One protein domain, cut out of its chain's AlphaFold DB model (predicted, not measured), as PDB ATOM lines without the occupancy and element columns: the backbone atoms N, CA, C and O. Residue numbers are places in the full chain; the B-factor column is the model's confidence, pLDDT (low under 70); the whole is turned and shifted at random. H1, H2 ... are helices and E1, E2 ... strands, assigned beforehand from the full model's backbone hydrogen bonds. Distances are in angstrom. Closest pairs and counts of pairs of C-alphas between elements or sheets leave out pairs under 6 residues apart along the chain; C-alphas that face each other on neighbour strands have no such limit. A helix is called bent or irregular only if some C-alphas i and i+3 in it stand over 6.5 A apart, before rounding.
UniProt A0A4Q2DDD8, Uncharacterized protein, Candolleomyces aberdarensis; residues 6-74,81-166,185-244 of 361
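Overview. This is residues 6 to 74, 81 to 166 and 185 to 244 of the 361 residues of an uncharacterized protein of Candolleomyces aberdarensis (UniProt A0A4Q2DDD8). A twisted sheet of six strands forms the middle layer of three, with helices H4, H5 and H6 on one face and the long, kinked H2 on the other. Short H1 and H3 are on H2's face, and short H7 grazes the sheet. The printed part has 215 residues, ordered H1 E1 H2 E2 H3 H4 E3 H5 E4 H6 E5 E6 H7; the mixed sheet runs E2, E1, E3, E4, E6, E5. Its class is mixed, helices and strands; it is compact, with a radius of gyration of the C-alphas of 16.3 A and spans of 43 by 38 by 34 A.

Along the chain. The strands are E1, residues 21 to 27; E2, 61 to 67; E3, 127 to 134, 22.8 A; E4, 185 to 193, 26.5 A; E5, 216 to 220; and E6, 230 to 236. The helices are H1, residues 8 to 11; H2, 31 to 55, 33.1 A; H3, 89 to 92; H4, 106 to 117, 16.4 A; H5, 147 to 162, 24.7 A; H6, 200 to 213, 19.4 A; and H7, 238 to 242. H1 begins at C-alpha 8 (51.152, -9.548, 126.228) and H7 ends at C-alpha 242 (56.685, -1.179, 136.365). H2 is irregular, with C-alphas 35 and 38 7.8 A apart, and H5 only just, with 147 and 150 6.7 A apart.

Arrangement. E2 and E1 are parallel, N 64 to O 23 at 2.8 A, as are E1 and E3, N 24 to O 129 at 2.8 A, and E3 and E4, N 130 to O 187 at 2.8 A. E4 and E6 are antiparallel, N 190 to O 233 at 2.8 A, as is the hairpin E5 and E6, N 218 to O 234 at 2.9 A. E1, H2, E2 form a strand-helix-strand unit, two parallel neighbour strands with a helix between, with a right-handed crossover; E4, H6, E5 form a split one, also right-handed, with E6 between its strands. H2 runs along the strands over E3 and E4, at a height over the sheet of 7.8 A. H5 and H6 touch at C-alphas 155 and 209, 4.6 A, at a shallow tilt of 32 degrees, only just short of steep. Every O i to N i+4 pair is within hydrogen-bond range in H4, H6 and H7, with 16 of 21 in H2 and 11 of 12 in H5.

Size, cuts and confidence. The farthest C-alphas, of Ala 74 and Tyr 244, are 48.3 A apart. The printed part has two cuts: in the link E2 to H3, 6 residues are not printed and C-alphas 74 and 81 are 17.5 A apart across the cut; in the link H5 to E4, 18 residues are not printed and C-alphas 166 and 185 are 12.2 A apart across the cut. The links H3 to H4 and E3 to H5 are long. Mean pLDDT of the printed part is 86.1; 32 residues are under 70, among them 81 to 87 and 141 to 147.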
ATOM      1  N   VAL A   6      55.460  -4.042 126.549       64.50
ATOM      2  CA  VAL A   6      55.040  -5.030 127.544       64.50
ATOM      3  C   VAL A   6      54.748  -6.338 126.823       64.50
ATOM      4  O   VAL A   6      54.103  -6.363 125.770       64.50
ATOM      5  N   GLN A   7      55.244  -7.448 127.374       77.00
ATOM      6  CA  GLN A   7      54.860  -8.766 126.882       77.00
ATOM      7  C   GLN A   7      53.375  -8.973 127.170       77.00
ATOM      8  O   GLN A   7      52.946  -8.852 128.317       77.00
ATOM      9  N   ILE A   8      52.603  -9.323 126.143       78.31
ATOM     10  CA  ILE A   8      51.152  -9.548 126.228       78.31
ATOM     11  C   ILE A   8      50.788 -10.481 127.385       78.31
ATOM     12  O   ILE A   8      49.802 -10.247 128.071       78.31
ATOM     13  N   ARG A   9      51.619 -11.492 127.669       80.00
ATOM     14  CA  ARG A   9      51.406 -12.405 128.804       80.00
ATOM     15  C   ARG A   9      51.220 -11.670 130.123       80.00
ATOM     16  O   ARG A   9      50.340 -11.999 130.901       80.00
ATOM     17  N   THR A  10      52.029 -10.650 130.372       81.81
ATOM     18  CA  THR A  10      51.981  -9.913 131.639       81.81
ATOM     19  C   THR A  10      50.728  -9.052 131.758       81.81
ATOM     20  O   THR A  10      50.213  -8.894 132.857       81.81
ATOM     21  N   LEU A  11      50.185  -8.566 130.636       85.38
ATOM     22  CA  LEU A  11      48.931  -7.810 130.602       85.38
ATOM     23  C   LEU A  11      47.743  -8.633 131.120       85.38
ATOM     24  O   LEU A  11      46.833  -8.078 131.728       85.38
ATOM     25  N   PHE A  12      47.757  -9.937 130.848       88.75
ATOM     26  CA  PHE A  12      46.677 -10.862 131.186       88.75
ATOM     27  C   PHE A  12      46.982 -11.737 132.396       88.75
ATOM     28  O   PHE A  12      46.164 -12.583 132.751       88.75
ATOM     29  N   ALA A  13      48.149 -11.562 133.017       86.81
ATOM     30  CA  ALA A  13      48.487 -12.286 134.225       86.81
ATOM     31  C   ALA A  13      47.550 -11.833 135.359       86.81
ATOM     32  O   ALA A  13      47.361 -10.626 135.553       86.81
ATOM     33  N   PRO A  14      46.969 -12.771 136.121       83.44
ATOM     34  CA  PRO A  14      46.103 -12.409 137.225       83.44
ATOM     35  C   PRO A  14      46.922 -11.690 138.302       83.44
ATOM     36  O   PRO A  14      48.048 -12.082 138.615       83.44
ATOM     37  N   THR A  15      46.356 -10.636 138.895       81.00
ATOM     38  CA  THR A  15      47.016  -9.890 139.982       81.00
ATOM     39  C   THR A  15      47.143 -10.726 141.253       81.00
ATOM     40  O   THR A  15      48.027 -10.485 142.073       81.00
ATOM     41  N   VAL A  16      46.275 -11.729 141.407       83.50
ATOM     42  CA  VAL A  16      46.298 -12.697 142.499       83.50
ATOM     43  C   VAL A  16      46.614 -14.086 141.931       83.50
ATOM     44  O   VAL A  16      45.943 -14.526 140.995       83.50
ATOM     45  N   PRO A  17      47.598 -14.818 142.488       84.00
ATOM     46  CA  PRO A  17      47.891 -16.180 142.056       84.00
ATOM     47  C   PRO A  17      46.638 -17.062 142.053       84.00
ATOM     48  O   PRO A  17      45.869 -17.061 143.012       84.00
ATOM     49  N   CYS A  18      46.455 -17.829 140.976       84.88
ATOM     50  CA  CYS A  18      45.329 -18.751 140.782       84.88
ATOM     51  C   CYS A  18      43.936 -18.092 140.704       84.88
ATOM     52  O   CYS A  18      42.933 -18.808 140.728       84.88
ATOM     53  N   GLN A  19      43.841 -16.761 140.596       90.38
ATOM     54  CA  GLN A  19      42.563 -16.101 140.336       90.38
ATOM     55  C   GLN A  19      42.059 -16.483 138.944       90.38
ATOM     56  O   GLN A  19      42.790 -16.364 137.965       90.38
ATOM     57  N   ALA A  20      40.807 -16.938 138.865       93.12
ATOM     58  CA  ALA A  20      40.165 -17.230 137.592       93.12
ATOM     59  C   ALA A  20      40.024 -15.959 136.746       93.12
ATOM     60  O   ALA A  20      39.809 -14.861 137.270       93.12
ATOM     61  N   SER A  21      40.097 -16.136 135.431       93.75
ATOM     62  CA  SER A  21      40.076 -15.040 134.470       93.75
ATOM     63  C   SER A  21      38.969 -15.237 133.443       93.75
ATOM     64  O   SER A  21      38.620 -16.358 133.067       93.75
ATOM     65  N   SER A  22      38.407 -14.138 132.960       94.56
ATOM     66  CA  SER A  22      37.458 -14.135 131.859       94.56
ATOM     67  C   SER A  22      37.852 -13.116 130.798       94.56
ATOM     68  O   SER A  22      38.407 -12.059 131.098       94.56
ATOM     69  N   VAL A  23      37.574 -13.434 129.540       95.44
ATOM     70  CA  VAL A  23      37.776 -12.520 128.417       95.44
ATOM     71  C   VAL A  23      36.557 -12.549 127.512       95.44
ATOM     72  O   VAL A  23      36.074 -13.616 127.137       95.44
ATOM     73  N   LEU A  24      36.053 -11.372 127.161       95.56
ATOM     74  CA  LEU A  24      34.942 -11.191 126.242       95.56
ATOM     75  C   LEU A  24      35.409 -10.385 125.035       95.56
ATOM     76  O   LEU A  24      35.846  -9.243 125.166       95.56
ATOM     77  N   PHE A  25      35.253 -10.971 123.851       96.69
ATOM     78  CA  PHE A  25      35.411 -10.292 122.572       96.69
ATOM     79  C   PHE A  25      34.055  -9.760 122.112       96.69
ATOM     80  O   PHE A  25      33.183 -10.543 121.733       96.69
ATOM     81  N   LEU A  26      33.879  -8.439 122.135       96.75
ATOM     82  CA  LEU A  26      32.710  -7.784 121.555       96.75
ATOM     83  C   LEU A  26      33.038  -7.426 120.106       96.75
ATOM     84  O   LEU A  26      33.756  -6.458 119.850       96.75
ATOM     85  N   ILE A  27      32.547  -8.235 119.174       96.69
ATOM     86  CA  ILE A  27      32.925  -8.209 117.763       96.69
ATOM     87  C   ILE A  27      31.852  -7.504 116.950       96.69
ATOM     88  O   ILE A  27      30.677  -7.870 116.970       96.69
ATOM     89  N   GLU A  28      32.278  -6.508 116.186       96.31
ATOM     90  CA  GLU A  28      31.412  -5.800 115.260       96.31
ATOM     91  C   GLU A  28      30.847  -6.734 114.184       96.31
ATOM     92  O   GLU A  28      31.607  -7.301 113.407       96.31
ATOM     93  N   ASN A  29      29.525  -6.856 114.069       95.44
ATOM     94  CA  ASN A  29      28.878  -7.697 113.062       95.44
ATOM     95  C   ASN A  29      28.525  -6.903 111.786       95.44
ATOM     96  O   ASN A  29      27.357  -6.722 111.458       95.44
ATOM     97  N   SER A  30      29.528  -6.409 111.054       94.50
ATOM     98  CA  SER A  30      29.329  -5.608 109.831       94.50
ATOM     99  C   SER A  30      30.020  -6.188 108.592       94.50
ATOM    100  O   SER A  30      30.921  -7.019 108.703       94.50
ATOM    101  N   ASP A  31      29.662  -5.684 107.402       94.31
ATOM    102  CA  ASP A  31      30.366  -5.999 106.142       94.31
ATOM    103  C   ASP A  31      31.844  -5.595 106.183       94.31
ATOM    104  O   ASP A  31      32.716  -6.289 105.652       94.31
ATOM    105  N   ARG A  32      32.151  -4.470 106.845       94.75
ATOM    106  CA  ARG A  32      33.534  -4.011 106.989       94.75
ATOM    107  C   ARG A  32      34.338  -4.994 107.817       94.75
ATOM    108  O   ARG A  32      35.436  -5.355 107.396       94.75
ATOM    109  N   MET A  33      33.780  -5.468 108.931       96.19
ATOM    110  CA  MET A  33      34.436  -6.493 109.737       96.19
ATOM    111  C   MET A  33      34.581  -7.792 108.947       96.19
ATOM    112  O   MET A  33      35.675  -8.344 108.911       96.19
ATOM    113  N   ALA A  34      33.536  -8.228 108.236       95.62
ATOM    114  CA  ALA A  34      33.571  -9.437 107.414       95.62
ATOM    115  C   ALA A  34      34.741  -9.435 106.414       95.62
ATOM    116  O   ALA A  34      35.433 -10.442 106.273       95.62
ATOM    117  N   SER A  35      35.000  -8.289 105.774       95.62
ATOM    118  CA  SER A  35      36.061  -8.148 104.766       95.62
ATOM    119  C   SER A  35      37.487  -8.302 105.313       95.62
ATOM    120  O   SER A  35      38.395  -8.643 104.561       95.62
ATOM    121  N   ILE A  36      37.689  -8.070 106.614       95.38
ATOM    122  CA  ILE A  36      38.999  -8.155 107.280       95.38
ATOM    123  C   ILE A  36      39.051  -9.232 108.371       95.38
ATOM    124  O   ILE A  36      40.070  -9.370 109.048       95.38
ATOM    125  N   TRP A  37      37.961  -9.978 108.568       95.62
ATOM    126  CA  TRP A  37      37.797 -10.859 109.720       95.62
ATOM    127  C   TRP A  37      38.828 -11.977 109.751       95.62
ATOM    128  O   TRP A  37      39.364 -12.262 110.817       95.62
ATOM    129  N   SER A  38      39.135 -12.596 108.605       95.19
ATOM    130  CA  SER A  38      40.163 -13.641 108.529       95.19
ATOM    131  C   SER A  38      41.489 -13.137 109.081       95.19
ATOM    132  O   SER A  38      42.075 -13.767 109.956       95.19
ATOM    133  N   ASP A  39      41.906 -11.953 108.636       94.06
ATOM    134  CA  ASP A  39      43.193 -11.380 109.002       94.06
ATOM    135  C   ASP A  39      43.211 -10.988 110.479       94.06
ATOM    136  O   ASP A  39      44.137 -11.332 111.210       94.06
ATOM    137  N   MET A  40      42.163 -10.306 110.942       94.06
ATOM    138  CA  MET A  40      42.053  -9.879 112.334       94.06
ATOM    139  C   MET A  40      41.975 -11.077 113.288       94.06
ATOM    140  O   MET A  40      42.666 -11.116 114.306       94.06
ATOM    141  N   ARG A  41      41.178 -12.093 112.950       94.81
ATOM    142  CA  ARG A  41      41.057 -13.323 113.736       94.81
ATOM    143  C   ARG A  41      42.384 -14.065 113.799       94.81
ATOM    144  O   ARG A  41      42.815 -14.430 114.890       94.81
ATOM    145  N   ASP A  42      42.999 -14.324 112.648       92.38
ATOM    146  CA  ASP A  42      44.124 -15.251 112.557       92.38
ATOM    147  C   ASP A  42      45.453 -14.606 112.953       92.38
ATOM    148  O   ASP A  42      46.260 -15.258 113.615       92.38
ATOM    149  N   TYR A  43      45.658 -13.326 112.632       90.56
ATOM    150  CA  TYR A  43      46.906 -12.627 112.940       90.56
ATOM    151  C   TYR A  43      46.858 -11.790 114.214       90.56
ATOM    152  O   TYR A  43      47.922 -11.478 114.737       90.56
ATOM    153  N   CYS A  44      45.679 -11.425 114.729       90.88
ATOM    154  CA  CYS A  44      45.576 -10.590 115.930       90.88
ATOM    155  C   CYS A  44      44.937 -11.341 117.100       90.88
ATOM    156  O   CYS A  44      45.578 -11.532 118.131       90.88
ATOM    157  N   LEU A  45      43.689 -11.795 116.950       93.12
ATOM    158  CA  LEU A  45      42.915 -12.321 118.080       93.12
ATOM    159  C   LEU A  45      43.377 -13.711 118.533       93.12
ATOM    160  O   LEU A  45      43.451 -13.960 119.733       93.12
ATOM    161  N   LYS A  46      43.716 -14.617 117.607       92.31
ATOM    162  CA  LYS A  46      44.241 -15.948 117.957       92.31
ATOM    163  C   LYS A  46      45.579 -15.873 118.707       92.31
ATOM    164  O   LYS A  46      45.654 -16.488 119.769       92.31
ATOM    165  N   PRO A  47      46.596 -15.120 118.237       90.44
ATOM    166  CA  PRO A  47      47.821 -14.914 119.007       90.44
ATOM    167  C   PRO A  47      47.559 -14.281 120.373       90.44
ATOM    168  O   PRO A  47      48.078 -14.765 121.372       90.44
ATOM    169  N   LEU A  48      46.696 -13.261 120.436       91.06
ATOM    170  CA  LEU A  48      46.325 -12.620 121.699       91.06
ATOM    171  C   LEU A  48      45.733 -13.624 122.695       91.06
ATOM    172  O   LEU A  48      46.103 -13.623 123.865       91.06
ATOM    173  N   LEU A  49      44.846 -14.503 122.222       92.31
ATOM    174  CA  LEU A  49      44.216 -15.523 123.049       92.31
ATOM    175  C   LEU A  49      45.199 -16.621 123.479       92.31
ATOM    176  O   LEU A  49      45.109 -17.101 124.602       92.31
ATOM    177  N   SER A  50      46.160 -16.984 122.627       91.44
ATOM    178  CA  SER A  50      47.242 -17.903 123.005       91.44
ATOM    179  C   SER A  50      48.113 -17.323 124.120       91.44
ATOM    180  O   SER A  50      48.513 -18.043 125.028       91.44
ATOM    181  N   GLU A  51      48.412 -16.025 124.065       90.88
ATOM    182  CA  GLU A  51      49.186 -15.344 125.104       90.88
ATOM    183  C   GLU A  51      48.375 -15.171 126.398       90.88
ATOM    184  O   GLU A  51      48.936 -15.256 127.490       90.88
ATOM    185  N   PHE A  52      47.058 -14.979 126.282       91.31
ATOM    186  CA  PHE A  52      46.129 -14.980 127.412       91.31
ATOM    187  C   PHE A  52      46.093 -16.341 128.122       91.31
ATOM    188  O   PHE A  52      46.182 -16.391 129.348       91.31
ATOM    189  N   ASP A  53      45.987 -17.432 127.358       91.88
ATOM    190  CA  ASP A  53      45.987 -18.808 127.871       91.88
ATOM    191  C   ASP A  53      47.288 -19.116 128.618       91.88
ATOM    192  O   ASP A  53      47.284 -19.553 129.767       91.88
ATOM    193  N   GLU A  54      48.417 -18.758 128.009       91.81
ATOM    194  CA  GLU A  54      49.732 -18.948 128.609       91.81
ATOM    195  C   GLU A  54      49.903 -18.171 129.923       91.81
ATOM    196  O   GLU A  54      50.429 -18.709 130.900       91.81
ATOM    197  N   ALA A  55      49.435 -16.920 129.968       90.56
ATOM    198  CA  ALA A  55      49.472 -16.081 131.166       90.56
ATOM    199  C   ALA A  55      48.646 -16.648 132.329       90.56
ATOM    200  O   ALA A  55      48.939 -16.380 133.494       90.56
ATOM    201  N   ASN A  56      47.626 -17.444 132.006       91.75
ATOM    202  CA  ASN A  56      46.654 -17.983 132.945       91.75
ATOM    203  C   ASN A  56      46.726 -19.517 133.041       91.75
ATOM    204  O   ASN A  56      45.783 -20.133 133.520       91.75
ATOM    205  N   ARG A  57      47.851 -20.152 132.671       92.31
ATOM    206  CA  ARG A  57      48.002 -21.626 132.647       92.31
ATOM    207  C   ARG A  57      47.632 -22.331 133.966       92.31
ATOM    208  O   ARG A  57      47.256 -23.498 133.963       92.31
ATOM    209  N   ASN A  58      47.749 -21.630 135.093       92.19
ATOM    210  CA  ASN A  58      47.454 -22.158 136.429       92.19
ATOM    211  C   ASN A  58      46.078 -21.728 136.968       92.19
ATOM    212  O   ASN A  58      45.791 -21.952 138.145       92.19
ATOM    213  N   ALA A  59      45.252 -21.076 136.151       91.50
ATOM    214  CA  ALA A  59      43.960 -20.542 136.542       91.50
ATOM    215  C   ALA A  59      42.860 -20.951 135.543       91.50
ATOM    216  O   ALA A  59      43.117 -21.092 134.350       91.50
ATOM    217  N   PRO A  60      41.613 -21.131 136.001       92.25
ATOM    218  CA  PRO A  60      40.472 -21.328 135.116       92.25
ATOM    219  C   PRO A  60      40.238 -20.100 134.231       92.25
ATOM    220  O   PRO A  60      40.238 -18.969 134.724       92.25
ATOM    221  N   ILE A  61      39.988 -20.332 132.942       93.00
ATOM    222  CA  ILE A  61      39.720 -19.282 131.958       93.00
ATOM    223  C   ILE A  61      38.339 -19.486 131.346       93.00
ATOM    224  O   ILE A  61      38.000 -20.591 130.920       93.00
ATOM    225  N   LYS A  62      37.568 -18.402 131.233       92.69
ATOM    226  CA  LYS A  62      36.318 -18.368 130.466       92.69
ATOM    227  C   LYS A  62      36.419 -17.376 129.308       92.69
ATOM    228  O   LYS A  62      36.768 -16.217 129.514       92.69
ATOM    229  N   VAL A  63      36.109 -17.821 128.093       93.19
ATOM    230  CA  VAL A  63      36.182 -16.994 126.877       93.19
ATOM    231  C   VAL A  63      34.795 -16.824 126.280       93.19
ATOM    232  O   VAL A  63      34.119 -17.810 125.991       93.19
ATOM    233  N   PHE A  64      34.406 -15.576 126.036       92.88
ATOM    234  CA  PHE A  64      33.164 -15.202 125.371       92.88
ATOM    235  C   PHE A  64      33.470 -14.499 124.050       92.88
ATOM    236  O   PHE A  64      34.386 -13.683 123.961       92.88
ATOM    237  N   ALA A  65      32.672 -14.779 123.023       93.50
ATOM    238  CA  ALA A  65      32.688 -14.041 121.766       93.50
ATOM    239  C   ALA A  65      31.251 -13.643 121.426       93.50
ATOM    240  O   ALA A  65      30.410 -14.506 121.171       93.50
ATOM    241  N   VAL A  66      30.974 -12.342 121.467       92.69
ATOM    242  CA  VAL A  66      29.636 -11.774 121.287       92.69
ATOM    243  C   VAL A  66      29.652 -10.843 120.084       92.69
ATOM    244  O   VAL A  66      30.525  -9.993 119.955       92.69
ATOM    245  N   GLU A  67      28.677 -11.003 119.200       93.69
ATOM    246  CA  GLU A  67      28.494 -10.173 118.011       93.69
ATOM    247  C   GLU A  67      27.631  -8.940 118.334       93.69
ATOM    248  O   GLU A  67      26.658  -9.045 119.085       93.69
ATOM    249  N   SER A  68      27.911  -7.781 117.729       91.62
ATOM    250  CA  SER A  68      27.040  -6.597 117.824       91.62
ATOM    251  C   SER A  68      25.806  -6.729 116.934       91.62
ATOM    252  O   SER A  68      25.648  -6.050 115.920       91.62
ATOM    253  N   LEU A  69      24.916  -7.637 117.308       85.00
ATOM    254  CA  LEU A  69      23.585  -7.708 116.732       85.00
ATOM    255  C   LEU A  69      22.670  -6.691 117.433       85.00
ATOM    256  O   LEU A  69      22.836  -6.431 118.630       85.00
ATOM    257  N   PRO A  70      21.708  -6.087 116.715       66.75
ATOM    258  CA  PRO A  70      20.680  -5.280 117.344       66.75
ATOM    259  C   PRO A  70      19.939  -6.189 118.316       66.75
ATOM    260  O   PRO A  70      19.487  -7.260 117.907       66.75
ATOM    261  N   ASN A  71      19.890  -5.777 119.589       58.81
ATOM    262  CA  ASN A  71      19.270  -6.515 120.687       58.81
ATOM    263  C   ASN A  71      18.019  -7.224 120.177       58.81
ATOM    264  O   ASN A  71      17.051  -6.561 119.797       58.81
ATOM    265  N   SER A  72      18.070  -8.557 120.107       54.28
ATOM    266  CA  SER A  72      16.907  -9.319 119.684       54.28
ATOM    267  C   SER A  72      15.755  -8.903 120.606       54.28
ATOM    268  O   SER A  72      15.908  -8.987 121.830       54.28
ATOM    269  N   PRO A  73      14.626  -8.411 120.069       49.78
ATOM    270  CA  PRO A  73      13.555  -7.813 120.871       49.78
ATOM    271  C   PRO A  73      12.925  -8.796 121.871       49.78
ATOM    272  O   PRO A  73      12.122  -8.394 122.706       49.78
ATOM    273  N   ALA A  74      13.291 -10.077 121.807       49.81
ATOM    274  CA  ALA A  74      12.762 -11.135 122.650       49.81
ATOM    275  C   ALA A  74      13.435 -11.272 124.028       49.81
ATOM    276  O   ALA A  74      13.019 -12.145 124.782       49.81
ATOM    277  N   ARG A  81      27.122 -18.853 123.512       57.62
ATOM    278  CA  ARG A  81      27.933 -19.793 122.748       57.62
ATOM    279  C   ARG A  81      29.195 -20.008 123.565       57.62
ATOM    280  O   ARG A  81      30.305 -19.771 123.100       57.62
ATOM    281  N   GLU A  82      29.002 -20.446 124.805       55.94
ATOM    282  CA  GLU A  82      29.998 -21.197 125.529       55.94
ATOM    283  C   GLU A  82      30.318 -22.373 124.623       55.94
ATOM    284  O   GLU A  82      29.471 -23.223 124.351       55.94
ATOM    285  N   SER A  83      31.511 -22.355 124.038       52.59
ATOM    286  CA  SER A  83      31.959 -23.499 123.270       52.59
ATOM    287  C   SER A  83      32.274 -24.601 124.276       52.59
ATOM    288  O   SER A  83      33.238 -24.444 125.027       52.59
ATOM    289  N   PRO A  84      31.529 -25.723 124.303       55.16
ATOM    290  CA  PRO A  84      31.881 -26.844 125.171       55.16
ATOM    291  C   PRO A  84      33.238 -27.456 124.785       55.16
ATOM    292  O   PRO A  84      33.851 -28.144 125.592       55.16
ATOM    293  N   ASN A  85      33.734 -27.170 123.572       50.56
ATOM    294  CA  ASN A  85      34.987 -27.692 123.048       50.56
ATOM    295  C   ASN A  85      35.921 -26.540 122.646       50.56
ATOM    296  O   ASN A  85      35.757 -25.953 121.580       50.56
ATOM    297  N   GLY A  86      36.906 -26.225 123.490       61.59
ATOM    298  CA  GLY A  86      38.101 -25.445 123.138       61.59
ATOM    299  C   GLY A  86      37.982 -23.912 123.161       61.59
ATOM    300  O   GLY A  86      37.032 -23.323 122.643       61.59
ATOM    301  N   LEU A  87      39.036 -23.268 123.680       65.12
ATOM    302  CA  LEU A  87      39.174 -21.814 123.866       65.12
ATOM    303  C   LEU A  87      38.958 -20.993 122.577       65.12
ATOM    304  O   LEU A  87      38.437 -19.883 122.612       65.12
ATOM    305  N   HIS A  88      39.349 -21.538 121.422       73.88
ATOM    306  CA  HIS A  88      39.362 -20.813 120.144       73.88
ATOM    307  C   HIS A  88      38.084 -20.965 119.311       73.88
ATOM    308  O   HIS A  88      37.911 -20.252 118.318       73.88
ATOM    309  N   HIS A  89      37.190 -21.890 119.669       73.12
ATOM    310  CA  HIS A  89      36.057 -22.241 118.809       73.12
ATOM    311  C   HIS A  89      35.032 -21.108 118.664       73.12
ATOM    312  O   HIS A  89      34.387 -21.009 117.619       73.12
ATOM    313  N   GLY A  90      34.926 -20.213 119.654       81.69
ATOM    314  CA  GLY A  90      34.031 -19.055 119.587       81.69
ATOM    315  C   GLY A  90      34.343 -18.123 118.409       81.69
ATOM    316  O   GLY A  90      33.443 -17.724 117.677       81.69
ATOM    317  N   LEU A  91      35.629 -17.859 118.147       89.94
ATOM    318  CA  LEU A  91      36.063 -16.946 117.080       89.94
ATOM    319  C   LEU A  91      35.921 -17.548 115.668       89.94
ATOM    320  O   LEU A  91      35.847 -16.823 114.677       89.94
ATOM    321  N   GLY A  92      35.901 -18.877 115.540       87.88
ATOM    322  CA  GLY A  92      35.763 -19.550 114.242       87.88
ATOM    323  C   GLY A  92      34.351 -19.483 113.655       87.88
ATOM    324  O   GLY A  92      34.193 -19.565 112.440       87.88
ATOM    325  N   ASN A  93      33.341 -19.305 114.510       86.12
ATOM    326  CA  ASN A  93      31.928 -19.490 114.172       86.12
ATOM    327  C   ASN A  93      31.139 -18.181 114.001       86.12
ATOM    328  O   ASN A  93      29.911 -18.230 113.880       86.12
ATOM    329  N   ILE A  94      31.825 -17.036 114.000       89.75
ATOM    330  CA  ILE A  94      31.214 -15.712 113.831       89.75
ATOM    331  C   ILE A  94      30.594 -15.601 112.437       89.75
ATOM    332  O   ILE A  94      31.247 -15.906 111.434       89.75
ATOM    333  N   ARG A  95      29.326 -15.181 112.372       90.50
ATOM    334  CA  ARG A  95      28.587 -15.031 111.111       90.50
ATOM    335  C   ARG A  95      28.204 -13.579 110.896       90.50
ATOM    336  O   ARG A  95      27.379 -13.026 111.619       90.50
ATOM    337  N   PHE A  96      28.754 -12.996 109.838       93.06
ATOM    338  CA  PHE A  96      28.441 -11.627 109.469       93.06
ATOM    339  C   PHE A  96      27.145 -11.545 108.671       93.06
ATOM    340  O   PHE A  96      26.932 -12.332 107.748       93.06
ATOM    341  N   ASN A  97      26.280 -10.595 109.018       87.06
ATOM    342  CA  ASN A  97      25.015 -10.347 108.316       87.06
ATOM    343  C   ASN A  97      24.975  -8.986 107.594       87.06
ATOM    344  O   ASN A  97      23.910  -8.575 107.137       87.06
ATOM    345  N   GLY A  98      26.114  -8.293 107.506       82.31
ATOM    346  CA  GLY A  98      26.346  -7.129 106.646       82.31
ATOM    347  C   GLY A  98      25.549  -5.860 106.943       82.31
ATOM    348  O   GLY A  98      25.797  -4.810 106.357       82.31
ATOM    349  N   SER A  99      24.605  -5.909 107.881       88.38
ATOM    350  CA  SER A  99      23.737  -4.774 108.171       88.38
ATOM    351  C   SER A  99      24.557  -3.573 108.668       88.38
ATOM    352  O   SER A  99      25.319  -3.695 109.631       88.38
ATOM    353  N   PRO A 100      24.369  -2.370 108.093       85.00
ATOM    354  CA  PRO A 100      25.087  -1.173 108.525       85.00
ATOM    355  C   PRO A 100      24.697  -0.714 109.936       85.00
ATOM    356  O   PRO A 100      25.379   0.144 110.491       85.00
ATOM    357  N   MET A 101      23.617  -1.266 110.503       88.31
ATOM    358  CA  MET A 101      23.158  -1.005 111.872       88.31
ATOM    359  C   MET A 101      23.868  -1.866 112.915       88.31
ATOM    360  O   MET A 101      23.749  -1.605 114.108       88.31
ATOM    361  N   ASN A 102      24.628  -2.866 112.481       92.12
ATOM    362  CA  ASN A 102      25.263  -3.841 113.361       92.12
ATOM    363  C   ASN A 102      26.688  -3.422 113.724       92.12
ATOM    364  O   ASN A 102      27.578  -4.249 113.913       92.12
ATOM    365  N   ARG A 103      26.913  -2.111 113.797       94.19
ATOM    366  CA  ARG A 103      28.155  -1.542 114.314       94.19
ATOM    367  C   ARG A 103      28.126  -1.569 115.836       94.19
ATOM    368  O   ARG A 103      27.058  -1.652 116.441       94.19
ATOM    369  N   ILE A 104      29.289  -1.425 116.461       95.25
ATOM    370  CA  ILE A 104      29.370  -1.314 117.920       95.25
ATOM    371  C   ILE A 104      28.582  -0.086 118.390       95.25
ATOM    372  O   ILE A 104      28.868   1.036 117.972       95.25
ATOM    373  N   SER A 105      27.617  -0.289 119.282       93.62
ATOM    374  CA  SER A 105      26.891   0.787 119.959       93.62
ATOM    375  C   SER A 105      27.216   0.821 121.454       93.62
ATOM    376  O   SER A 105      27.700  -0.159 122.023       93.62
ATOM    377  N   ALA A 106      26.887   1.933 122.113       93.06
ATOM    378  CA  ALA A 106      27.004   2.047 123.567       93.06
ATOM    379  C   ALA A 106      26.187   0.965 124.303       93.06
ATOM    380  O   ALA A 106      26.655   0.416 125.291       93.06
ATOM    381  N   ALA A 107      25.007   0.598 123.789       91.69
ATOM    382  CA  ALA A 107      24.178  -0.453 124.382       91.69
ATOM    383  C   ALA A 107      24.841  -1.841 124.304       91.69
ATOM    384  O   ALA A 107      24.706  -2.636 125.230       91.69
ATOM    385  N   ASN A 108      25.589  -2.130 123.231       93.44
ATOM    386  CA  ASN A 108      26.332  -3.391 123.133       93.44
ATOM    387  C   ASN A 108      27.457  -3.458 124.170       93.44
ATOM    388  O   ASN A 108      27.661  -4.499 124.788       93.44
ATOM    389  N   VAL A 109      28.171  -2.347 124.372       95.31
ATOM    390  CA  VAL A 109      29.223  -2.260 125.392       95.31
ATOM    391  C   VAL A 109      28.629  -2.353 126.798       95.31
ATOM    392  O   VAL A 109      29.178  -3.064 127.631       95.31
ATOM    393  N   ASP A 110      27.490  -1.705 127.051       94.25
ATOM    394  CA  ASP A 110      26.779  -1.777 128.332       94.25
ATOM    395  C   ASP A 110      26.413  -3.219 128.709       94.25
ATOM    396  O   ASP A 110      26.743  -3.675 129.805       94.25
ATOM    397  N   ALA A 111      25.826  -3.953 127.759       93.06
ATOM    398  CA  ALA A 111      25.461  -5.356 127.926       93.06
ATOM    399  C   ALA A 111      26.687  -6.265 128.104       93.06
ATOM    400  O   ALA A 111      26.649  -7.207 128.890       93.06
ATOM    401  N   ALA A 112      27.792  -5.976 127.410       94.56
ATOM    402  CA  ALA A 112      29.044  -6.706 127.586       94.56
ATOM    403  C   ALA A 112      29.643  -6.496 128.989       94.56
ATOM    404  O   ALA A 112      30.166  -7.442 129.579       94.56
ATOM    405  N   ILE A 113      29.534  -5.281 129.540       94.81
ATOM    406  CA  ILE A 113      29.933  -4.986 130.923       94.81
ATOM    407  C   ILE A 113      29.057  -5.763 131.905       94.81
ATOM    408  O   ILE A 113      29.595  -6.353 132.840       94.81
ATOM    409  N   ASP A 114      27.739  -5.795 131.699       92.62
ATOM    410  CA  ASP A 114      26.823  -6.540 132.572       92.62
ATOM    411  C   ASP A 114      27.093  -8.048 132.528       92.62
ATOM    412  O   ASP A 114      27.151  -8.692 133.576       92.62
ATOM    413  N   LEU A 115      27.345  -8.601 131.335       92.50
ATOM    414  CA  LEU A 115      27.712 -10.007 131.174       92.50
ATOM    415  C   LEU A 115      28.997 -10.332 131.942       92.50
ATOM    416  O   LEU A 115      28.977 -11.232 132.777       92.50
ATOM    417  N   LEU A 116      30.079  -9.572 131.734       93.38
ATOM    418  CA  LEU A 116      31.327  -9.764 132.484       93.38
ATOM    419  C   LEU A 116      31.134  -9.573 133.992       93.38
ATOM    420  O   LEU A 116      31.724 -10.308 134.779       93.38
ATOM    421  N   SER A 117      30.274  -8.637 134.396       92.00
ATOM    422  CA  SER A 117      29.983  -8.379 135.809       92.00
ATOM    423  C   SER A 117      29.263  -9.533 136.499       92.00
ATOM    424  O   SER A 117      29.380  -9.694 137.710       92.00
ATOM    425  N   SER A 118      28.546 -10.358 135.734       90.31
ATOM    426  CA  SER A 118      27.868 -11.552 136.245       90.31
ATOM    427  C   SER A 118      28.774 -12.784 136.365       90.31
ATOM    428  O   SER A 118      28.370 -13.792 136.949       90.31
ATOM    429  N   VAL A 119      29.995 -12.740 135.813       90.81
ATOM    430  CA  VAL A 119      30.898 -13.893 135.815       90.81
ATOM    431  C   VAL A 119      31.530 -14.060 137.192       90.81
ATOM    432  O   VAL A 119      32.318 -13.236 137.647       90.81
ATOM    433  N   VAL A 120      31.239 -15.194 137.819       90.75
ATOM    434  CA  VAL A 120      31.851 -15.630 139.076       90.75
ATOM    435  C   VAL A 120      32.437 -17.025 138.911       90.75
ATOM    436  O   VAL A 120      31.900 -17.857 138.176       90.75
ATOM    437  N   TYR A 121      33.531 -17.307 139.616       90.31
ATOM    438  CA  TYR A 121      34.129 -18.639 139.653       90.31
ATOM    439  C   TYR A 121      34.250 -19.107 141.099       90.31
ATOM    440  O   TYR A 121      34.916 -18.465 141.904       90.31
ATOM    441  N   ALA A 122      33.581 -20.211 141.445       90.19
ATOM    442  CA  ALA A 122      33.528 -20.732 142.817       90.19
ATOM    443  C   ALA A 122      33.120 -19.669 143.869       90.19
ATOM    444  O   ALA A 122      33.653 -19.636 144.976       90.19
ATOM    445  N   GLY A 123      32.191 -18.775 143.504       86.44
ATOM    446  CA  GLY A 123      31.732 -17.675 144.364       86.44
ATOM    447  C   GLY A 123      32.749 -16.543 144.554       86.44
ATOM    448  O   GLY A 123      32.555 -15.710 145.433       86.44
ATOM    449  N   GLN A 124      33.830 -16.519 143.771       85.44
ATOM    450  CA  GLN A 124      34.851 -15.473 143.791       85.44
ATOM    451  C   GLN A 124      34.785 -14.610 142.521       85.44
ATOM    452  O   GLN A 124      34.459 -15.129 141.443       85.44
ATOM    453  N   PRO A 125      35.131 -13.314 142.625       85.00
ATOM    454  CA  PRO A 125      35.251 -12.438 141.469       85.00
ATOM    455  C   PRO A 125      36.439 -12.844 140.587       85.00
ATOM    456  O   PRO A 125      37.519 -13.203 141.071       85.00
ATOM    457  N   VAL A 126      36.244 -12.751 139.273       91.06
ATOM    458  CA  VAL A 126      37.254 -13.095 138.261       91.06
ATOM    459  C   VAL A 126      37.932 -11.843 137.700       91.06
ATOM    460  O   VAL A 126      37.320 -10.773 137.627       91.06
ATOM    461  N   SER A 127      39.188 -11.967 137.257       92.06
ATOM    462  CA  SER A 127      39.825 -10.917 136.451       92.06
ATOM    463  C   SER A 127      39.177 -10.900 135.072       92.06
ATOM    464  O   SER A 127      39.210 -11.907 134.371       92.06
ATOM    465  N   SER A 128      38.542  -9.800 134.684       94.25
ATOM    466  CA  SER A 128      37.722  -9.738 133.474       94.25
ATOM    467  C   SER A 128      38.344  -8.817 132.433       94.25
ATOM    468  O   SER A 128      38.811  -7.729 132.750       94.25
ATOM    469  N   HIS A 129      38.321  -9.219 131.168       95.75
ATOM    470  CA  HIS A 129      38.876  -8.437 130.068       95.75
ATOM    471  C   HIS A 129      37.818  -8.234 128.987       95.75
ATOM    472  O   HIS A 129      37.384  -9.183 128.340       95.75
ATOM    473  N   LEU A 130      37.415  -6.986 128.771       97.25
ATOM    474  CA  LEU A 130      36.564  -6.575 127.664       97.25
ATOM    475  C   LEU A 130      37.442  -6.139 126.489       97.25
ATOM    476  O   LEU A 130      38.132  -5.125 126.569       97.25
ATOM    477  N   ILE A 131      37.388  -6.878 125.384       97.31
ATOM    478  CA  ILE A 131      38.108  -6.565 124.149       97.31
ATOM    479  C   ILE A 131      37.087  -6.174 123.083       97.31
ATOM    480  O   ILE A 131      36.364  -7.021 122.556       97.31
ATOM    481  N   ILE A 132      37.029  -4.885 122.755       97.69
ATOM    482  CA  ILE A 132      36.152  -4.372 121.700       97.69
ATOM    483  C   ILE A 132      36.878  -4.490 120.362       97.69
ATOM    484  O   ILE A 132      37.966  -3.938 120.181       97.69
ATOM    485  N   VAL A 133      36.256  -5.198 119.423       97.44
ATOM    486  CA  VAL A 133      36.801  -5.497 118.102       97.44
ATOM    487  C   VAL A 133      35.934  -4.820 117.045       97.44
ATOM    488  O   VAL A 133      34.799  -5.238 116.818       97.44
ATOM    489  N   ALA A 134      36.454  -3.773 116.404       97.44
ATOM    490  CA  ALA A 134      35.675  -2.939 115.485       97.44
ATOM    491  C   ALA A 134      36.408  -2.649 114.173       97.44
ATOM    492  O   ALA A 134      37.625  -2.479 114.125       97.44
ATOM    493  N   ALA A 135      35.641  -2.576 113.093       96.88
ATOM    494  CA  ALA A 135      36.090  -2.253 111.748       96.88
ATOM    495  C   ALA A 135      35.416  -0.993 111.201       96.88
ATOM    496  O   ALA A 135      35.795  -0.524 110.128       96.88
ATOM    497  N   SER A 136      34.435  -0.437 111.912       96.06
ATOM    498  CA  SER A 136      33.771   0.802 111.547       96.06
ATOM    499  C   SER A 136      33.544   1.746 112.728       96.06
ATOM    500  O   SER A 136      33.586   1.342 113.891       96.06
ATOM    501  N   ALA A 137      33.320   3.025 112.419       95.12
ATOM    502  CA  ALA A 137      32.931   4.033 113.394       95.12
ATOM    503  C   ALA A 137      31.688   3.552 114.155       95.12
ATOM    504  O   ALA A 137      30.729   3.094 113.517       95.12
ATOM    505  N   PRO A 138      31.675   3.676 115.492       93.62
ATOM    506  CA  PRO A 138      30.586   3.157 116.298       93.62
ATOM    507  C   PRO A 138      29.257   3.826 115.944       93.62
ATOM    508  O   PRO A 138      29.194   4.977 115.498       93.62
ATOM    509  N   PHE A 139      28.171   3.092 116.163       90.69
ATOM    510  CA  PHE A 139      26.828   3.615 115.987       90.69
ATOM    511  C   PHE A 139      26.455   4.495 117.185       90.69
ATOM    512  O   PHE A 139      26.002   4.018 118.229       90.69
ATOM    513  N   ASP A 140      26.653   5.803 117.028       78.50
ATOM    514  CA  ASP A 140      26.178   6.802 117.979       78.50
ATOM    515  C   ASP A 140      24.681   7.036 117.762       78.50
ATOM    516  O   ASP A 140      24.280   7.540 116.713       78.50
ATOM    517  N   ASN A 141      23.847   6.732 118.760       65.81
ATOM    518  CA  ASN A 141      22.444   7.125 118.712       65.81
ATOM    519  C   ASN A 141      22.354   8.665 118.809       65.81
ATOM    520  O   ASN A 141      22.676   9.232 119.858       65.81
ATOM    521  N   PRO A 142      21.933   9.377 117.745       58.59
ATOM    522  CA  PRO A 142      21.944  10.837 117.727       58.59
ATOM    523  C   PRO A 142      20.861  11.461 118.618       58.59
ATOM    524  O   PRO A 142      20.888  12.673 118.827       58.59
ATOM    525  N   LEU A 143      19.925  10.661 119.150       57.25
ATOM    526  CA  LEU A 143      18.715  11.143 119.826       57.25
ATOM    527  C   LEU A 143      18.971  11.986 121.084       57.25
ATOM    528  O   LEU A 143      18.084  12.724 121.493       57.25
ATOM    529  N   LEU A 144      20.166  11.931 121.679       55.34
ATOM    530  CA  LEU A 144      20.485  12.721 122.873       55.34
ATOM    531  C   LEU A 144      21.190  14.052 122.584       55.34
ATOM    532  O   LEU A 144      21.480  14.783 123.526       55.34
ATOM    533  N   GLY A 145      21.533  14.371 121.329       57.66
ATOM    534  CA  GLY A 145      22.272  15.600 120.977       57.66
ATOM    535  C   GLY A 145      23.697  15.697 121.556       57.66
ATOM    536  O   GLY A 145      24.504  16.487 121.076       57.66
ATOM    537  N   ILE A 146      24.045  14.849 122.528       66.38
ATOM    538  CA  ILE A 146      25.334  14.775 123.214       66.38
ATOM    539  C   ILE A 146      25.897  13.368 122.991       66.38
ATOM    540  O   ILE A 146      25.881  12.512 123.875       66.38
ATOM    541  N   ARG A 147      26.382  13.112 121.772       63.00
ATOM    542  CA  ARG A 147      26.903  11.796 121.342       63.00
ATOM    543  C   ARG A 147      27.970  11.221 122.286       63.00
ATOM    544  O   ARG A 147      28.061  10.015 122.458       63.00
ATOM    545  N   GLN A 148      28.741  12.084 122.944       71.12
ATOM    546  CA  GLN A 148      29.843  11.694 123.829       71.12
ATOM    547  C   GLN A 148      29.390  11.247 125.228       71.12
ATOM    548  O   GLN A 148      30.162  10.609 125.942       71.12
ATOM    549  N   TYR A 149      28.151  11.548 125.636       82.44
ATOM    550  CA  TYR A 149      27.720  11.309 127.015       82.44
ATOM    551  C   TYR A 149      27.538   9.821 127.330       82.44
ATOM    552  O   TYR A 149      27.952   9.370 128.392       82.44
ATOM    553  N   ALA A 150      26.990   9.036 126.396       89.44
ATOM    554  CA  ALA A 150      26.795   7.599 126.605       89.44
ATOM    555  C   ALA A 150      28.132   6.866 126.817       89.44
ATOM    556  O   ALA A 150      28.288   6.120 127.778       89.44
ATOM    557  N   TRP A 151      29.128   7.150 125.976       92.25
ATOM    558  CA  TRP A 151      30.475   6.585 126.096       92.25
ATOM    559  C   TRP A 151      31.169   6.992 127.399       92.25
ATOM    560  O   TRP A 151      31.849   6.182 128.025       92.25
ATOM    561  N   PHE A 152      30.948   8.225 127.858       91.75
ATOM    562  CA  PHE A 152      31.440   8.681 129.154       91.75
ATOM    563  C   PHE A 152      30.797   7.919 130.324       91.75
ATOM    564  O   PHE A 152      31.502   7.499 131.240       91.75
ATOM    565  N   LEU A 153      29.476   7.708 130.292       92.81
ATOM    566  CA  LEU A 153      28.777   6.936 131.324       92.81
ATOM    567  C   LEU A 153      29.272   5.487 131.394       92.81
ATOM    568  O   LEU A 153      29.402   4.945 132.488       92.81
ATOM    569  N   LEU A 154      29.600   4.883 130.249       94.69
ATOM    570  CA  LEU A 154      30.195   3.547 130.200       94.69
ATOM    571  C   LEU A 154      31.589   3.505 130.829       94.69
ATOM    572  O   LEU A 154      31.893   2.560 131.550       94.69
ATOM    573  N   ALA A 155      32.414   4.536 130.625       95.62
ATOM    574  CA  ALA A 155      33.711   4.635 131.292       95.62
ATOM    575  C   ALA A 155      33.563   4.708 132.825       95.62
ATOM    576  O   ALA A 155      34.299   4.053 133.561       95.62
ATOM    577  N   GLU A 156      32.576   5.462 133.321       94.06
ATOM    578  CA  GLU A 156      32.246   5.492 134.754       94.06
ATOM    579  C   GLU A 156      31.690   4.146 135.247       94.06
ATOM    580  O   GLU A 156      31.990   3.739 136.369       94.06
ATOM    581  N   LYS A 157      30.906   3.433 134.424       94.25
ATOM    582  CA  LYS A 157      30.407   2.086 134.747       94.25
ATOM    583  C   LYS A 157      31.556   1.082 134.871       94.25
ATOM    584  O   LYS A 157      31.603   0.370 135.868       94.25
ATOM    585  N   LEU A 158      32.507   1.082 133.935       94.44
ATOM    586  CA  LEU A 158      33.723   0.256 133.987       94.44
ATOM    587  C   LEU A 158      34.550   0.546 135.246       94.44
ATOM    588  O   LEU A 158      34.840  -0.364 136.023       94.44
ATOM    589  N   LYS A 159      34.797   1.831 135.537       92.75
ATOM    590  CA  LYS A 159      35.475   2.245 136.772       92.75
ATOM    591  C   LYS A 159      34.761   1.717 138.019       92.75
ATOM    592  O   LYS A 159      35.411   1.225 138.938       92.75
ATOM    593  N   LYS A 160      33.431   1.843 138.077       89.88
ATOM    594  CA  LYS A 160      32.625   1.350 139.204       89.88
ATOM    595  C   LYS A 160      32.664  -0.165 139.321       89.88
ATOM    596  O   LYS A 160      32.719  -0.640 140.445       89.88
ATOM    597  N   ALA A 161      32.651  -0.892 138.205       86.62
ATOM    598  CA  ALA A 161      32.757  -2.347 138.210       86.62
ATOM    599  C   ALA A 161      34.075  -2.810 138.846       86.62
ATOM    600  O   ALA A 161      34.088  -3.825 139.528       86.62
ATOM    601  N   ARG A 162      35.149  -2.025 138.692       80.81
ATOM    602  CA  ARG A 162      36.482  -2.308 139.240       80.81
ATOM    603  C   ARG A 162      36.731  -1.799 140.671       80.81
ATOM    604  O   ARG A 162      37.548  -2.364 141.403       80.81
ATOM    605  N   SER A 163      36.145  -0.664 141.047       70.38
ATOM    606  CA  SER A 163      36.488   0.083 142.268       70.38
ATOM    607  C   SER A 163      35.930  -0.509 143.577       70.38
ATOM    608  O   SER A 163      34.966   0.035 144.120       70.38
ATOM    609  N   LEU A 164      36.538  -1.595 144.101       54.50
ATOM    610  CA  LEU A 164      36.242  -2.131 145.453       54.50
ATOM    611  C   LEU A 164      37.288  -3.110 146.005       54.50
ATOM    612  O   LEU A 164      36.963  -3.998 146.790       54.50
ATOM    613  N   LEU A 165      38.562  -2.924 145.656       51.66
ATOM    614  CA  LEU A 165      39.667  -3.701 146.242       51.66
ATOM    615  C   LEU A 165      40.590  -2.889 147.168       51.66
ATOM    616  O   LEU A 165      41.555  -3.428 147.695       51.66
ATOM    617  N   SER A 166      40.288  -1.613 147.440       46.38
ATOM    618  CA  SER A 166      41.248  -0.707 148.102       46.38
ATOM    619  C   SER A 166      40.981  -0.355 149.578       46.38
ATOM    620  O   SER A 166      41.564   0.613 150.059       46.38
ATOM    621  N   ASN A 185      36.514  -6.939 138.200       87.19
ATOM    622  CA  ASN A 185      37.760  -6.295 137.814       87.19
ATOM    623  C   ASN A 185      37.896  -6.285 136.278       87.19
ATOM    624  O   ASN A 185      38.607  -7.119 135.720       87.19
ATOM    625  N   ILE A 186      37.143  -5.411 135.597       93.12
ATOM    626  CA  ILE A 186      37.032  -5.365 134.136       93.12
ATOM    627  C   ILE A 186      38.068  -4.396 133.562       93.12
ATOM    628  O   ILE A 186      38.002  -3.195 133.796       93.12
ATOM    629  N   TYR A 187      38.974  -4.912 132.735       94.06
ATOM    630  CA  TYR A 187      39.880  -4.123 131.906       94.06
ATOM    631  C   TYR A 187      39.286  -3.919 130.514       94.06
ATOM    632  O   TYR A 187      38.810  -4.866 129.892       94.06
ATOM    633  N   CYS A 188      39.342  -2.691 130.001       96.50
ATOM    634  CA  CYS A 188      38.881  -2.363 128.654       96.50
ATOM    635  C   CYS A 188      40.061  -2.275 127.676       96.50
ATOM    636  O   CYS A 188      41.044  -1.572 127.923       96.50
ATOM    637  N   HIS A 189      39.942  -2.968 126.547       96.50
ATOM    638  CA  HIS A 189      40.931  -3.011 125.475       96.50
ATOM    639  C   HIS A 189      40.251  -2.838 124.113       96.50
ATOM    640  O   HIS A 189      39.085  -3.198 123.937       96.50
ATOM    641  N   LEU A 190      40.990  -2.325 123.129       96.75
ATOM    642  CA  LEU A 190      40.512  -2.115 121.766       96.75
ATOM    643  C   LEU A 190      41.417  -2.808 120.743       96.75
ATOM    644  O   LEU A 190      42.645  -2.680 120.791       96.75
ATOM    645  N   VAL A 191      40.782  -3.452 119.765       95.06
ATOM    646  CA  VAL A 191      41.393  -3.925 118.518       95.06
ATOM    647  C   VAL A 191      40.576  -3.349 117.365       95.06
ATOM    648  O   VAL A 191      39.463  -3.792 117.094       95.06
ATOM    649  N   LEU A 192      41.101  -2.318 116.707       95.38
ATOM    650  CA  LEU A 192      40.366  -1.573 115.683       95.38
ATOM    651  C   LEU A 192      41.020  -1.742 114.315       95.38
ATOM    652  O   LEU A 192      42.243  -1.763 114.206       95.38
ATOM    653  N   ALA A 193      40.229  -1.778 113.249       93.94
ATOM    654  CA  ALA A 193      40.754  -1.583 111.905       93.94
ATOM    655  C   ALA A 193      41.271  -0.149 111.747       93.94
ATOM    656  O   ALA A 193      40.586   0.813 112.095       93.94
ATOM    657  N   ARG A 194      42.468   0.007 111.180       89.06
ATOM    658  CA  ARG A 194      42.967   1.306 110.737       89.06
ATOM    659  C   ARG A 194      42.334   1.607 109.382       89.06
ATOM    660  O   ARG A 194      42.741   1.069 108.357       89.06
ATOM    661  N   ASN A 195      41.314   2.451 109.394       87.06
ATOM    662  CA  ASN A 195      40.676   2.985 108.200       87.06
ATOM    663  C   ASN A 195      40.400   4.485 108.378       87.06
ATOM    664  O   ASN A 195      40.742   5.071 109.402       87.06
ATOM    665  N   GLU A 196      39.804   5.112 107.368       90.06
ATOM    666  CA  GLU A 196      39.464   6.541 107.390       90.06
ATOM    667  C   GLU A 196      38.227   6.861 108.251       90.06
ATOM    668  O   GLU A 196      37.738   7.990 108.240       90.06
ATOM    669  N   GLU A 197      37.678   5.888 108.987       91.81
ATOM    670  CA  GLU A 197      36.503   6.128 109.813       91.81
ATOM    671  C   GLU A 197      36.842   6.698 111.189       91.81
ATOM    672  O   GLU A 197      37.896   6.465 111.784       91.81
ATOM    673  N   ASN A 198      35.892   7.465 111.718       92.62
ATOM    674  CA  ASN A 198      36.039   8.132 112.995       92.62
ATOM    675  C   ASN A 198      35.804   7.162 114.167       92.62
ATOM    676  O   ASN A 198      34.675   6.958 114.611       92.62
ATOM    677  N   MET A 199      36.894   6.619 114.707       94.19
ATOM    678  CA  MET A 199      36.895   5.762 115.898       94.19
ATOM    679  C   MET A 199      36.963   6.539 117.227       94.19
ATOM    680  O   MET A 199      37.146   5.934 118.286       94.19
ATOM    681  N   SER A 200      36.840   7.875 117.212       93.25
ATOM    682  CA  SER A 200      37.091   8.716 118.391       93.25
ATOM    683  C   SER A 200      36.191   8.400 119.583       93.25
ATOM    684  O   SER A 200      36.643   8.567 120.708       93.25
ATOM    685  N   SER A 201      34.961   7.921 119.384       93.50
ATOM    686  CA  SER A 201      34.090   7.550 120.509       93.50
ATOM    687  C   SER A 201      34.602   6.309 121.255       93.50
ATOM    688  O   SER A 201      34.637   6.313 122.484       93.50
ATOM    689  N   LEU A 202      35.078   5.279 120.539       95.38
ATOM    690  CA  LEU A 202      35.685   4.089 121.156       95.38
ATOM    691  C   LEU A 202      37.036   4.421 121.797       95.38
ATOM    692  O   LEU A 202      37.303   4.014 122.926       95.38
ATOM    693  N   ILE A 203      37.868   5.206 121.107       95.38
ATOM    694  CA  ILE A 203      39.150   5.676 121.653       95.38
ATOM    695  C   ILE A 203      38.910   6.526 122.908       95.38
ATOM    696  O   ILE A 203      39.575   6.326 123.919       95.38
ATOM    697  N   GLY A 204      37.912   7.410 122.881       94.75
ATOM    698  CA  GLY A 204      37.513   8.235 124.016       94.75
ATOM    699  C   GLY A 204      36.991   7.416 125.197       94.75
ATOM    700  O   GLY A 204      37.355   7.714 126.332       94.75
ATOM    701  N   LEU A 205      36.202   6.358 124.948       95.31
ATOM    702  CA  LEU A 205      35.808   5.386 125.975       95.31
ATOM    703  C   LEU A 205      37.047   4.774 126.642       95.31
ATOM    704  O   LEU A 205      37.140   4.774 127.871       95.31
ATOM    705  N   PHE A 206      38.001   4.282 125.849       96.56
ATOM    706  CA  PHE A 206      39.232   3.680 126.361       96.56
ATOM    707  C   PHE A 206      40.066   4.680 127.164       96.56
ATOM    708  O   PHE A 206      40.382   4.420 128.323       96.56
ATOM    709  N   ASP A 207      40.376   5.846 126.593       96.06
ATOM    710  CA  ASP A 207      41.223   6.853 127.237       96.06
ATOM    711  C   ASP A 207      40.589   7.364 128.537       96.06
ATOM    712  O   ASP A 207      41.281   7.542 129.544       96.06
ATOM    713  N   LYS A 208      39.262   7.552 128.546       95.50
ATOM    714  CA  LYS A 208      38.534   7.974 129.744       95.50
ATOM    715  C   LYS A 208      38.523   6.890 130.815       95.50
ATOM    716  O   LYS A 208      38.789   7.214 131.970       95.50
ATOM    717  N   THR A 209      38.244   5.639 130.448       95.31
ATOM    718  CA  THR A 209      38.270   4.496 131.378       95.31
ATOM    719  C   THR A 209      39.655   4.364 131.995       95.31
ATOM    720  O   THR A 209      39.803   4.354 133.213       95.31
ATOM    721  N   ARG A 210      40.692   4.399 131.154       94.19
ATOM    722  CA  ARG A 210      42.087   4.325 131.579       94.19
ATOM    723  C   ARG A 210      42.450   5.420 132.579       94.19
ATOM    724  O   ARG A 210      43.046   5.150 133.619       94.19
ATOM    725  N   TRP A 211      42.066   6.660 132.276       94.50
ATOM    726  CA  TRP A 211      42.281   7.797 133.167       94.50
ATOM    727  C   TRP A 211      41.547   7.634 134.505       94.50
ATOM    728  O   TRP A 211      42.129   7.894 135.555       94.50
ATOM    729  N   LEU A 212      40.289   7.179 134.477       92.56
ATOM    730  CA  LEU A 212      39.475   6.960 135.675       92.56
ATOM    731  C   LEU A 212      40.013   5.842 136.576       92.56
ATOM    732  O   LEU A 212      39.881   5.938 137.796       92.56
ATOM    733  N   GLU A 213      40.580   4.797 135.980       91.00
ATOM    734  CA  GLU A 213      41.121   3.628 136.680       91.00
ATOM    735  C   GLU A 213      42.591   3.782 137.084       91.00
ATOM    736  O   GLU A 213      43.134   2.912 137.763       91.00
ATOM    737  N   GLY A 214      43.257   4.859 136.653       91.38
ATOM    738  CA  GLY A 214      44.691   5.042 136.869       91.38
ATOM    739  C   GLY A 214      45.546   3.989 136.156       91.38
ATOM    740  O   GLY A 214      46.651   3.692 136.604       91.38
ATOM    741  N   THR A 215      45.048   3.400 135.066       91.19
ATOM    742  CA  THR A 215      45.792   2.408 134.284       91.19
ATOM    743  C   THR A 215      46.702   3.053 133.246       91.19
ATOM    744  O   THR A 215      46.583   4.225 132.866       91.19
ATOM    745  N   MET A 216      47.660   2.266 132.770       91.50
ATOM    746  CA  MET A 216      48.596   2.674 131.732       91.50
ATOM    747  C   MET A 216      48.226   2.037 130.402       91.50
ATOM    748  O   MET A 216      47.766   0.899 130.356       91.50
ATOM    749  N   GLU A 217      48.425   2.782 129.320       92.94
ATOM    750  CA  GLU A 217      48.340   2.218 127.981       92.94
ATOM    751  C   GLU A 217      49.646   1.482 127.712       92.94
ATOM    752  O   GLU A 217      50.728   2.056 127.865       92.94
ATOM    753  N   VAL A 218      49.539   0.213 127.342       89.44
ATOM    754  CA  VAL A 218      50.686  -0.611 126.977       89.44
ATOM    755  C   VAL A 218      50.627  -0.923 125.496       89.44
ATOM    756  O   VAL A 218      49.556  -1.188 124.945       89.44
ATOM    757  N   ASN A 219      51.793  -0.888 124.856       83.50
ATOM    758  CA  ASN A 219      51.913  -1.358 123.490       83.50
ATOM    759  C   ASN A 219      52.246  -2.852 123.558       83.50
ATOM    760  O   ASN A 219      53.329  -3.203 124.047       83.50
ATOM    761  N   PRO A 220      51.315  -3.740 123.174       73.81
ATOM    762  CA  PRO A 220      51.609  -5.155 123.171       73.81
ATOM    763  C   PRO A 220      52.742  -5.402 122.181       73.81
ATOM    764  O   PRO A 220      52.655  -5.021 121.016       73.81
ATOM    765  N   LEU A 221      53.782  -6.106 122.617       69.06
ATOM    766  CA  LEU A 221      54.761  -6.693 121.703       69.06
ATOM    767  C   LEU A 221      54.124  -7.867 120.941       69.06
ATOM    768  O   LEU A 221      54.632  -8.987 120.970       69.06
ATOM    769  N   VAL A 222      52.982  -7.655 120.285       63.34
ATOM    770  CA  VAL A 222      52.564  -8.590 119.253       63.34
ATOM    771  C   VAL A 222      53.492  -8.303 118.088       63.34
ATOM    772  O   VAL A 222      53.449  -7.219 117.513       63.34
ATOM    773  N   GLN A 223      54.304  -9.277 117.690       60.88
ATOM    774  CA  GLN A 223      54.931  -9.277 116.367       60.88
ATOM    775  C   GLN A 223      53.849  -9.493 115.290       60.88
ATOM    776  O   GLN A 223      53.942 -10.388 114.453       60.88
ATOM    777  N   THR A 224      52.754  -8.733 115.340       56.56
ATOM    778  CA  THR A 224      51.724  -8.787 114.316       56.56
ATOM    779  C   THR A 224      52.275  -8.130 113.071       56.56
ATOM    780  O   THR A 224      52.663  -6.965 113.082       56.56
ATOM    781  N   VAL A 225      52.226  -8.877 111.978       57.59
ATOM    782  CA  VAL A 225      52.702  -8.545 110.628       57.59
ATOM    783  C   VAL A 225      52.018  -7.288 110.033       57.59
ATOM    784  O   VAL A 225      52.219  -6.970 108.866       57.59
ATOM    785  N   ASN A 226      51.178  -6.553 110.782       69.75
ATOM    786  CA  ASN A 226      50.315  -5.522 110.208       69.75
ATOM    787  C   ASN A 226      49.864  -4.385 111.149       69.75
ATOM    788  O   ASN A 226      48.690  -4.014 111.171       69.75
ATOM    789  N   GLU A 227      50.787  -3.755 111.884       78.56
ATOM    790  CA  GLU A 227      50.498  -2.502 112.623       78.56
ATOM    791  C   GLU A 227      50.000  -1.355 111.721       78.56
ATOM    792  O   GLU A 227      49.399  -0.381 112.178       78.56
ATOM    793  N   SER A 228      50.232  -1.448 110.411       85.88
ATOM    794  CA  SER A 228      49.694  -0.508 109.430       85.88
ATOM    795  C   SER A 228      48.193  -0.686 109.188       85.88
ATOM    796  O   SER A 228      47.554   0.264 108.740       85.88
ATOM    797  N   ARG A 229      47.616  -1.857 109.492       90.81
ATOM    798  CA  ARG A 229      46.197  -2.174 109.244       90.81
ATOM    799  C   ARG A 229      45.325  -2.164 110.486       90.81
ATOM    800  O   ARG A 229      44.108  -2.074 110.342       90.81
ATOM    801  N   PHE A 230      45.907  -2.240 111.677       92.81
ATOM    802  CA  PHE A 230      45.153  -2.326 112.924       92.81
ATOM    803  C   PHE A 230      45.679  -1.345 113.974       92.81
ATOM    804  O   PHE A 230      46.848  -0.969 113.979       92.81
ATOM    805  N   ILE A 231      44.789  -0.904 114.858       92.81
ATOM    806  CA  ILE A 231      45.089  -0.076 116.021       92.81
ATOM    807  C   ILE A 231      44.831  -0.931 117.256       92.81
ATOM    808  O   ILE A 231      43.741  -1.477 117.428       92.81
ATOM    809  N   PHE A 232      45.830  -1.002 118.124       93.31
ATOM    810  CA  PHE A 232      45.794  -1.754 119.368       93.31
ATOM    811  C   PHE A 232      45.865  -0.782 120.538       93.31
ATOM    812  O   PHE A 232      46.787   0.029 120.600       93.31
ATOM    813  N   LYS A 233      44.901  -0.853 121.460       94.44
ATOM    814  CA  LYS A 233      44.932  -0.089 122.714       94.44
ATOM    815  C   LYS A 233      44.640  -1.019 123.875       94.44
ATOM    816  O   LYS A 233      43.531  -1.533 123.995       94.44
ATOM    817  N   PHE A 234      45.628  -1.237 124.733       94.44
ATOM    818  CA  PHE A 234      45.503  -2.141 125.868       94.44
ATOM    819  C   PHE A 234      45.787  -1.402 127.175       94.44
ATOM    820  O   PHE A 234      46.791  -0.701 127.283       94.44
ATOM    821  N   ALA A 235      44.898  -1.542 128.162       93.12
ATOM    822  CA  ALA A 235      45.069  -0.969 129.491       93.12
ATOM    823  C   ALA A 235      45.673  -1.998 130.457       93.12
ATOM    824  O   ALA A 235      45.146  -3.100 130.578       93.12
ATOM    825  N   ALA A 236      46.734  -1.629 131.174       89.94
ATOM    826  CA  ALA A 236      47.376  -2.457 132.195       89.94
ATOM    827  C   ALA A 236      47.411  -1.752 133.556       89.94
ATOM    828  O   ALA A 236      47.460  -0.518 133.637       89.94
ATOM    829  N   HIS A 237      47.444  -2.533 134.638       87.25
ATOM    830  CA  HIS A 237      47.729  -2.003 135.971       87.25
ATOM    831  C   HIS A 237      49.164  -1.429 136.026       87.25
ATOM    832  O   HIS A 237      50.076  -2.061 135.490       87.25
ATOM    833  N   PRO A 238      49.413  -0.279 136.684       83.56
ATOM    834  CA  PRO A 238      50.761   0.294 136.786       83.56
ATOM    835  C   PRO A 238      51.798  -0.661 137.387       83.56
ATOM    836  O   PRO A 238      52.937  -0.691 136.935       83.56
ATOM    837  N   GLU A 239      51.405  -1.482 138.361       81.81
ATOM    838  CA  GLU A 239      52.289  -2.491 138.977       81.81
ATOM    839  C   GLU A 239      52.791  -3.525 137.959       81.81
ATOM    840  O   GLU A 239      53.965  -3.900 137.969       81.81
ATOM    841  N   ILE A 240      51.929  -3.916 137.019       75.81
ATOM    842  CA  ILE A 240      52.301  -4.803 135.915       75.81
ATOM    843  C   ILE A 240      53.279  -4.073 134.989       75.81
ATOM    844  O   ILE A 240      54.291  -4.641 134.599       75.81
ATOM    845  N   ALA A 241      53.036  -2.795 134.683       70.19
ATOM    846  CA  ALA A 241      53.904  -2.017 133.798       70.19
ATOM    847  C   ALA A 241      55.304  -1.744 134.391       70.19
ATOM    848  O   ALA A 241      56.291  -1.755 133.656       70.19
ATOM    849  N   MET A 242      55.412  -1.516 135.706       69.19
ATOM    850  CA  MET A 242      56.685  -1.179 136.365       69.19
ATOM    851  C   MET A 242      57.600  -2.381 136.600       69.19
ATOM    852  O   MET A 242      58.816  -2.217 136.615       69.19
ATOM    853  N   THR A 243      57.049  -3.588 136.749       67.38
ATOM    854  CA  THR A 243      57.848  -4.796 137.039       67.38
ATOM    855  C   THR A 243      58.855  -5.124 135.919       67.38
ATOM    856  O   THR A 243      59.837  -5.826 136.149       67.38
ATOM    857  N   TYR A 244      58.667  -4.567 134.717       59.28
ATOM    858  CA  TYR A 244      59.415  -4.960 133.519       59.28
ATOM    859  C   TYR A 244      60.139  -3.813 132.799       59.28
ATOM    860  O   TYR A 244      60.793  -4.057 131.787       59.28
TER     861      TYR A 244